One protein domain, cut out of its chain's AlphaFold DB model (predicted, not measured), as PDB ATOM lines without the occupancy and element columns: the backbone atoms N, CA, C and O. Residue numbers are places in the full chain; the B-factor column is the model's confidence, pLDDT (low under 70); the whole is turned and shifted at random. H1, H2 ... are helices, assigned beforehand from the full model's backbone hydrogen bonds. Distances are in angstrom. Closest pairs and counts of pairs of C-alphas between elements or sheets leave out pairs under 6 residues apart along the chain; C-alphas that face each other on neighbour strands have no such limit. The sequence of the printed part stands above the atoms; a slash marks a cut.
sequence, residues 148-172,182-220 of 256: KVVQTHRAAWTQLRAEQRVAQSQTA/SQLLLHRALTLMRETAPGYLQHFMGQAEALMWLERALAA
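What this domain is: This is residues 148 to 172 and 182 to 220 of the 256 residues of the protein "DUF2894 domain-containing protein" of Ottowia sp. GY511 (UniProt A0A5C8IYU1). A long helix, H1, passes across one side of a splayed V made by helices H2 and H3, which are joined at residue 197. The arrangement is loose: residues 148 to 157 of H1 and residues 207 to 220, of which 207 to 219 belong to H3, stick out. The 64 printed residues hold three named helices, H1, H2 and H3 in chain order, and no named strand; the class is all helix. The radius of gyration of the C-alphas is 13.6 A, and the spans are 34 by 33 by 23 A.

How they stand to each other: H1, residues 148 to 171, touches no helix. H1 is near H2, residues 182 to 196, with 6 pairs of C-alphas within 10 A. H1 is near H3, residues 198 to 219, also with 6 pairs. H2 and H3 form a helical hairpin, at a steep tilt of 40 degrees, opposite ways. Residues 190 to 194 of H2 touch residues 200 to 201 of H3; the closest C-alphas, of Met 193 and Leu 201, are 6.1 A apart. In H1, H2 and H3 every O i to N i+4 pair is within hydrogen-bond range.

Where its parts are: H1 begins at C-alpha 148 (-63.817, -23.027, -12.323) and is 35.2 A long. H2 is 20.7 A long; H3 is 31.8 A long and ends at C-alpha 219 (-58.448, -3.473, 15.540).

The domain as a whole: Residues 173 to 181 are not printed; C-alphas 172 and 182 are 12.9 A apart. The link from H2 to H3 is tight. Model confidence is under 70 at 23 residues, among them 161 to 172.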
ATOM      1  N   LYS A 148     -65.222 -22.701 -11.979       65.69
ATOM      2  CA  LYS A 148     -63.817 -23.027 -12.323       65.69
ATOM      3  C   LYS A 148     -62.995 -21.786 -12.699       65.69
ATOM      4  O   LYS A 148     -61.836 -21.690 -12.320       65.69
ATOM      5  N   VAL A 149     -63.631 -20.817 -13.355       60.56
ATOM      6  CA  VAL A 149     -63.067 -19.506 -13.713       60.56
ATOM      7  C   VAL A 149     -62.642 -18.703 -12.474       60.56
ATOM      8  O   VAL A 149     -61.538 -18.169 -12.415       60.56
ATOM      9  N   VAL A 150     -63.476 -18.666 -11.434       65.38
ATOM     10  CA  VAL A 150     -63.158 -18.012 -10.156       65.38
ATOM     11  C   VAL A 150     -61.985 -18.718  -9.471       65.38
ATOM     12  O   VAL A 150     -61.100 -18.048  -8.943       65.38
ATOM     13  N   GLN A 151     -61.908 -20.052  -9.544       67.94
ATOM     14  CA  GLN A 151     -60.786 -20.819  -8.985       67.94
ATOM     15  C   GLN A 151     -59.465 -20.546  -9.722       67.94
ATOM     16  O   GLN A 151     -58.443 -20.323  -9.073       67.94
ATOM     17  N   THR A 152     -59.475 -20.501 -11.060       65.75
ATOM     18  CA  THR A 152     -58.279 -20.196 -11.866       65.75
ATOM     19  C   THR A 152     -57.794 -18.771 -11.647       65.75
ATOM     20  O   THR A 152     -56.596 -18.550 -11.481       65.75
ATOM     21  N   HIS A 153     -58.712 -17.802 -11.568       65.06
ATOM     22  CA  HIS A 153     -58.342 -16.434 -11.224       65.06
ATOM     23  C   HIS A 153     -57.769 -16.372  -9.811       65.06
ATOM     24  O   HIS A 153     -56.706 -15.793  -9.621       65.06
ATOM     25  N   ARG A 154     -58.404 -17.008  -8.820       72.56
ATOM     26  CA  ARG A 154     -57.904 -17.030  -7.438       72.56
ATOM     27  C   ARG A 154     -56.490 -17.596  -7.358       72.56
ATOM     28  O   ARG A 154     -55.649 -16.987  -6.709       72.56
ATOM     29  N   ALA A 155     -56.207 -18.687  -8.068       69.00
ATOM     30  CA  ALA A 155     -54.867 -19.258  -8.153       69.00
ATOM     31  C   ALA A 155     -53.853 -18.255  -8.743       69.00
ATOM     32  O   ALA A 155     -52.836 -17.966  -8.109       69.00
ATOM     33  N   ALA A 156     -54.170 -17.642  -9.886       68.62
ATOM     34  CA  ALA A 156     -53.305 -16.646 -10.523       68.62
ATOM     35  C   ALA A 156     -53.068 -15.406  -9.635       68.62
ATOM     36  O   ALA A 156     -51.942 -14.931  -9.507       68.62
ATOM     37  N   TRP A 157     -54.104 -14.916  -8.950       67.31
ATOM     38  CA  TRP A 157     -54.000 -13.781  -8.030       67.31
ATOM     39  C   TRP A 157     -53.203 -14.118  -6.766       67.31
ATOM     40  O   TRP A 157     -52.465 -13.266  -6.270       67.31
ATOM     41  N   THR A 158     -53.308 -15.347  -6.247       68.31
ATOM     42  CA  THR A 158     -52.469 -15.790  -5.121       68.31
ATOM     43  C   THR A 158     -50.996 -15.867  -5.505       68.31
ATOM     44  O   THR A 158     -50.149 -15.432  -4.728       68.31
ATOM     45  N   GLN A 159     -50.693 -16.335  -6.719       70.06
ATOM     46  CA  GLN A 159     -49.332 -16.378  -7.242       70.06
ATOM     47  C   GLN A 159     -48.757 -14.967  -7.426       70.06
ATOM     48  O   GLN A 159     -47.701 -14.659  -6.877       70.06
ATOM     49  N   LEU A 160     -49.495 -14.073  -8.092       76.38
ATOM     50  CA  LEU A 160     -49.062 -12.693  -8.320       76.38
ATOM     51  C   LEU A 160     -48.815 -11.936  -7.003       76.38
ATOM     52  O   LEU A 160     -47.846 -11.192  -6.875       76.38
ATOM     53  N   ARG A 161     -49.661 -12.147  -5.985       62.84
ATOM     54  CA  ARG A 161     -49.460 -11.557  -4.649       62.84
ATOM     55  C   ARG A 161     -48.231 -12.117  -3.936       62.84
ATOM     56  O   ARG A 161     -47.579 -11.373  -3.202       62.84
ATOM     57  N   ALA A 162     -47.918 -13.400  -4.115       60.47
ATOM     58  CA  ALA A 162     -46.710 -13.996  -3.553       60.47
ATOM     59  C   ALA A 162     -45.450 -13.392  -4.197       60.47
ATOM     60  O   ALA A 162     -44.540 -12.976  -3.482       60.47
ATOM     61  N   GLU A 163     -45.440 -13.250  -5.522       65.62
ATOM     62  CA  GLU A 163     -44.343 -12.638  -6.281       65.62
ATOM     63  C   GLU A 163     -44.137 -11.160  -5.905       65.62
ATOM     64  O   GLU A 163     -43.014 -10.742  -5.620       65.62
ATOM     65  N   GLN A 164     -45.218 -10.380  -5.792       64.44
ATOM     66  CA  GLN A 164     -45.147  -8.976  -5.364       64.44
ATOM     67  C   GLN A 164     -44.601  -8.817  -3.940       64.44
ATOM     68  O   GLN A 164     -43.812  -7.911  -3.684       64.44
ATOM     69  N   ARG A 165     -44.972  -9.706  -3.010       62.16
ATOM     70  CA  ARG A 165     -44.439  -9.692  -1.636       62.16
ATOM     71  C   ARG A 165     -42.953 -10.039  -1.594       62.16
ATOM     72  O   ARG A 165     -42.215  -9.440  -0.817       62.16
ATOM     73  N   VAL A 166     -42.504 -10.962  -2.444       64.38
ATOM     74  CA  VAL A 166     -41.079 -11.289  -2.586       64.38
ATOM     75  C   VAL A 166     -40.308 -10.087  -3.140       64.38
ATOM     76  O   VAL A 166     -39.304  -9.698  -2.547       64.38
ATOM     77  N   ALA A 167     -40.805  -9.429  -4.188       66.38
ATOM     78  CA  ALA A 167     -40.178  -8.232  -4.752       66.38
ATOM     79  C   ALA A 167     -40.124  -7.051  -3.755       66.38
ATOM     80  O   ALA A 167     -39.102  -6.371  -3.649       66.38
ATOM     81  N   GLN A 168     -41.187  -6.846  -2.968       60.34
ATOM     82  CA  GLN A 168     -41.236  -5.830  -1.905       60.34
ATOM     83  C   GLN A 168     -40.285  -6.144  -0.740       60.34
ATOM     84  O   GLN A 168     -39.712  -5.237  -0.146       60.34
ATOM     85  N   SER A 169     -40.072  -7.425  -0.419       50.38
ATOM     86  CA  SER A 169     -39.114  -7.817   0.625       50.38
ATOM     87  C   SER A 169     -37.653  -7.576   0.228       50.38
ATOM     88  O   SER A 169     -36.823  -7.313   1.091       50.38
ATOM     89  N   GLN A 170     -37.343  -7.619  -1.073       55.19
ATOM     90  CA  GLN A 170     -35.992  -7.391  -1.597       55.19
ATOM     91  C   GLN A 170     -35.617  -5.906  -1.661       55.19
ATOM     92  O   GLN A 170     -34.441  -5.567  -1.606       55.19
ATOM     93  N   THR A 171     -36.606  -5.014  -1.750       54.19
ATOM     94  CA  THR A 171     -36.393  -3.557  -1.801       54.19
ATOM     95  C   THR A 171     -36.178  -2.932  -0.421       54.19
ATOM     96  O   THR A 171     -35.680  -1.815  -0.331       54.19
ATOM     97  N   ALA A 172     -36.509  -3.648   0.656       53.25
ATOM     98  CA  ALA A 172     -36.351  -3.197   2.038       53.25
ATOM     99  C   ALA A 172     -35.090  -3.771   2.715       53.25
ATOM    100  O   ALA A 172     -35.120  -4.075   3.908       53.25
ATOM    101  N   SER A 182     -33.822 -10.634  12.051       78.44
ATOM    102  CA  SER A 182     -35.102 -11.343  11.963       78.44
ATOM    103  C   SER A 182     -35.684 -11.374  10.545       78.44
ATOM    104  O   SER A 182     -36.235 -12.396  10.141       78.44
ATOM    105  N   GLN A 183     -35.510 -10.310   9.759       75.06
ATOM    106  CA  GLN A 183     -35.926 -10.248   8.355       75.06
ATOM    107  C   GLN A 183     -35.077 -11.180   7.480       75.06
ATOM    108  O   GLN A 183     -35.618 -11.908   6.647       75.06
ATOM    109  N   LEU A 184     -33.758 -11.230   7.710       76.25
ATOM    110  CA  LEU A 184     -32.854 -12.132   6.987       76.25
ATOM    111  C   LEU A 184     -33.124 -13.604   7.340       76.25
ATOM    112  O   LEU A 184     -33.110 -14.470   6.463       76.25
ATOM    113  N   LEU A 185     -33.405 -13.892   8.614       83.69
ATOM    114  CA  LEU A 185     -33.791 -15.224   9.086       83.69
ATOM    115  C   LEU A 185     -35.133 -15.662   8.497       83.69
ATOM    116  O   LEU A 185     -35.244 -16.792   8.027       83.69
ATOM    117  N   LEU A 186     -36.121 -14.764   8.452       86.31
ATOM    118  CA  LEU A 186     -37.404 -15.025   7.804       86.31
ATOM    119  C   LEU A 186     -37.212 -15.328   6.314       86.31
ATOM    120  O   LEU A 186     -37.761 -16.305   5.814       86.31
ATOM    121  N   HIS A 187     -36.386 -14.548   5.616       81.69
ATOM    122  CA  HIS A 187     -36.075 -14.787   4.209       81.69
ATOM    123  C   HIS A 187     -35.411 -16.155   3.981       81.69
ATOM    124  O   HIS A 187     -35.816 -16.904   3.086       81.69
ATOM    125  N   ARG A 188     -34.420 -16.515   4.808       83.00
ATOM    126  CA  ARG A 188     -33.769 -17.836   4.750       83.00
ATOM    127  C   ARG A 188     -34.762 -18.961   5.037       83.00
ATOM    128  O   ARG A 188     -34.771 -19.946   4.308       83.00
ATOM    129  N   ALA A 189     -35.638 -18.798   6.026       86.31
ATOM    130  CA  ALA A 189     -36.669 -19.779   6.351       86.31
ATOM    131  C   ALA A 189     -37.683 -19.957   5.208       86.31
ATOM    132  O   ALA A 189     -37.984 -21.086   4.827       86.31
ATOM    133  N   LEU A 190     -38.174 -18.864   4.612       86.19
ATOM    134  CA  LEU A 190     -39.094 -18.910   3.468       86.19
ATOM    135  C   LEU A 190     -38.442 -19.550   2.235       86.19
ATOM    136  O   LEU A 190     -39.090 -20.318   1.528       86.19
ATOM    137  N   THR A 191     -37.158 -19.272   2.003       85.19
ATOM    138  CA  THR A 191     -36.383 -19.875   0.910       85.19
ATOM    139  C   THR A 191     -36.204 -21.379   1.118       85.19
ATOM    140  O   THR A 191     -36.536 -22.153   0.225       85.19
ATOM    141  N   LEU A 192     -35.813 -21.810   2.321       88.12
ATOM    142  CA  LEU A 192     -35.690 -23.232   2.650       88.12
ATOM    143  C   LEU A 192     -37.031 -23.975   2.575       88.12
ATOM    144  O   LEU A 192     -37.088 -25.095   2.071       88.12
ATOM    145  N   MET A 193     -38.132 -23.368   3.032       88.00
ATOM    146  CA  MET A 193     -39.468 -23.965   2.903       88.00
ATOM    147  C   MET A 193     -39.899 -24.091   1.439       88.00
ATOM    148  O   MET A 193     -40.521 -25.085   1.074       88.00
ATOM    149  N   ARG A 194     -39.541 -23.119   0.588       84.88
ATOM    150  CA  ARG A 194     -39.801 -23.185  -0.856       84.88
ATOM    151  C   ARG A 194     -39.050 -24.345  -1.515       84.88
ATOM    152  O   ARG A 194     -39.625 -25.017  -2.363       84.88
ATOM    153  N   GLU A 195     -37.800 -24.571  -1.126       88.25
ATOM    154  CA  GLU A 195     -36.939 -25.619  -1.691       88.25
ATOM    155  C   GLU A 195     -37.320 -27.026  -1.214       88.25
ATOM    156  O   GLU A 195     -37.258 -27.979  -1.986       88.25
ATOM    157  N   THR A 196     -37.736 -27.164   0.046       90.62
ATOM    158  CA  THR A 196     -37.994 -28.477   0.662       90.62
ATOM    159  C   THR A 196     -39.460 -28.905   0.616       90.62
ATOM    160  O   THR A 196     -39.745 -30.093   0.482       90.62
ATOM    161  N   ALA A 197     -40.405 -27.965   0.737       83.94
ATOM    162  CA  ALA A 197     -41.826 -28.265   0.906       83.94
ATOM    163  C   ALA A 197     -42.735 -27.129   0.377       83.94
ATOM    164  O   ALA A 197     -43.382 -26.419   1.158       83.94
ATOM    165  N   PRO A 198     -42.873 -26.975  -0.953       81.06
ATOM    166  CA  PRO A 198     -43.629 -25.870  -1.552       81.06
ATOM    167  C   PRO A 198     -45.122 -25.870  -1.175       81.06
ATOM    168  O   PRO A 198     -45.716 -24.807  -0.993       81.06
ATOM    169  N   GLY A 199     -45.730 -27.046  -0.980       80.88
ATOM    170  CA  GLY A 199     -47.127 -27.150  -0.542       80.88
ATOM    171  C   GLY A 199     -47.366 -26.624   0.881       80.88
ATOM    172  O   GLY A 199     -48.410 -26.033   1.160       80.88
ATOM    173  N   TYR A 200     -46.382 -26.769   1.775       86.00
ATOM    174  CA  TYR A 200     -46.467 -26.235   3.135       86.00
ATOM    175  C   TYR A 200     -46.368 -24.707   3.141       86.00
ATOM    176  O   TYR A 200     -47.137 -24.047   3.839       86.00
ATOM    177  N   LEU A 201     -45.490 -24.136   2.308       87.62
ATOM    178  CA  LEU A 201     -45.361 -22.685   2.155       87.62
ATOM    179  C   LEU A 201     -46.687 -22.042   1.725       87.62
ATOM    180  O   LEU A 201     -47.083 -21.020   2.283       87.62
ATOM    181  N   GLN A 202     -47.405 -22.656   0.781       80.56
ATOM    182  CA  GLN A 202     -48.710 -22.160   0.339       80.56
ATOM    183  C   GLN A 202     -49.732 -22.142   1.485       80.56
ATOM    184  O   GLN A 202     -50.459 -21.161   1.658       80.56
ATOM    185  N   HIS A 203     -49.760 -23.198   2.302       83.31
ATOM    186  CA  HIS A 203     -50.639 -23.253   3.468       83.31
ATOM    187  C   HIS A 203     -50.257 -22.206   4.524       83.31
ATOM    188  O   HIS A 203     -51.126 -21.487   5.015       83.31
ATOM    189  N   PHE A 204     -48.963 -22.074   4.822       85.62
ATOM    190  CA  PHE A 204     -48.431 -21.092   5.765       85.62
ATOM    191  C   PHE A 204     -48.772 -19.651   5.356       85.62
ATOM    192  O   PHE A 204     -49.227 -18.867   6.185       85.62
ATOM    193  N   MET A 205     -48.640 -19.309   4.072       87.25
ATOM    194  CA  MET A 205     -49.007 -17.982   3.565       87.25
ATOM    195  C   MET A 205     -50.502 -17.687   3.729       87.25
ATOM    196  O   MET A 205     -50.866 -16.581   4.130       87.25
ATOM    197  N   GLY A 206     -51.367 -18.680   3.488       86.44
ATOM    198  CA  GLY A 206     -52.805 -18.551   3.738       86.44
ATOM    199  C   GLY A 206     -53.137 -18.355   5.222       86.44
ATOM    200  O   GLY A 206     -54.001 -17.546   5.560       86.44
ATOM    201  N   GLN A 207     -52.424 -19.043   6.120       82.12
ATOM    202  CA  GLN A 207     -52.565 -18.844   7.566       82.12
ATOM    203  C   GLN A 207     -52.110 -17.442   8.000       82.12
ATOM    204  O   GLN A 207     -52.817 -16.779   8.757       82.12
ATOM    205  N   ALA A 208     -50.968 -16.965   7.497       85.56
ATOM    206  CA  ALA A 208     -50.461 -15.630   7.802       85.56
ATOM    207  C   ALA A 208     -51.432 -14.531   7.331       85.56
ATOM    208  O   ALA A 208     -51.671 -13.565   8.053       85.56
ATOM    209  N   GLU A 209     -52.042 -14.691   6.150       81.94
ATOM    210  CA  GLU A 209     -53.066 -13.766   5.646       81.94
ATOM    211  C   GLU A 209     -54.325 -13.756   6.519       81.94
ATOM    212  O   GLU A 209     -54.833 -12.681   6.843       81.94
ATOM    213  N   ALA A 210     -54.782 -14.925   6.974       85.50
ATOM    214  CA  ALA A 210     -55.912 -15.022   7.894       85.50
ATOM    215  C   ALA A 210     -55.632 -14.325   9.237       85.50
ATOM    216  O   ALA A 210     -56.510 -13.642   9.764       85.50
ATOM    217  N   LEU A 211     -54.413 -14.451   9.772       86.38
ATOM    218  CA  LEU A 211     -54.008 -13.775  11.006       86.38
ATOM    219  C   LEU A 211     -53.932 -12.254  10.837       86.38
ATOM    220  O   LEU A 211     -54.471 -11.537  11.674       86.38
ATOM    221  N   MET A 212     -53.354 -11.755   9.738       86.00
ATOM    222  CA  MET A 212     -53.334 -10.311   9.444       86.00
ATOM    223  C   MET A 212     -54.749  -9.742   9.273       86.00
ATOM    224  O   MET A 212     -55.040  -8.627   9.706       86.00
ATOM    225  N   TRP A 213     -55.648 -10.503   8.640       89.31
ATOM    226  CA  TRP A 213     -57.050 -10.110   8.523       89.31
ATOM    227  C   TRP A 213     -57.739 -10.073   9.889       89.31
ATOM    228  O   TRP A 213     -58.454  -9.116  10.186       89.31
ATOM    229  N   LEU A 214     -57.491 -11.073  10.737       85.56
ATOM    230  CA  LEU A 214     -58.041 -11.128  12.087       85.56
ATOM    231  C   LEU A 214     -57.540  -9.959  12.943       85.56
ATOM    232  O   LEU A 214     -58.340  -9.328  13.620       85.56
ATOM    233  N   GLU A 215     -56.253  -9.621  12.872       83.69
ATOM    234  CA  GLU A 215     -55.684  -8.460  13.562       83.69
ATOM    235  C   GLU A 215     -56.374  -7.160  13.123       83.69
ATOM    236  O   GLU A 215     -56.781  -6.358  13.960       83.69
ATOM    237  N   ARG A 216     -56.610  -6.986  11.814       78.88
ATOM    238  CA  ARG A 216     -57.362  -5.836  11.291       78.88
ATOM    239  C   ARG A 216     -58.814  -5.819  11.777       78.88
ATOM    240  O   ARG A 216     -59.323  -4.747  12.093       78.88
ATOM    241  N   ALA A 217     -59.476  -6.974  11.818       80.44
ATOM    242  CA  ALA A 217     -60.858  -7.098  12.274       80.44
ATOM    243  C   ALA A 217     -61.001  -6.847  13.784       80.44
ATOM    244  O   ALA A 217     -61.978  -6.239  14.206       80.44
ATOM    245  N   LEU A 218     -60.017  -7.261  14.588       77.88
ATOM    246  CA  LEU A 218     -59.952  -6.984  16.026       77.88
ATOM    247  C   LEU A 218     -59.582  -5.523  16.322       77.88
ATOM    248  O   LEU A 218     -60.033  -4.968  17.317       77.88
ATOM    249  N   ALA A 219     -58.782  -4.894  15.455       76.38
ATOM    250  CA  ALA A 219     -58.448  -3.473  15.540       76.38
ATOM    251  C   ALA A 219     -59.586  -2.551  15.066       76.38
ATOM    252  O   ALA A 219     -59.526  -1.340  15.288       76.38
ATOM    253  N   ALA A 220     -60.616  -3.089  14.402       66.25
ATOM    254  CA  ALA A 220     -61.794  -2.316  14.045       66.25
ATOM    255  C   ALA A 220     -62.622  -2.035  15.314       66.25
ATOM    256  O   ALA A 220     -62.963  -2.975  16.038       66.25
TER     257      ALA A 220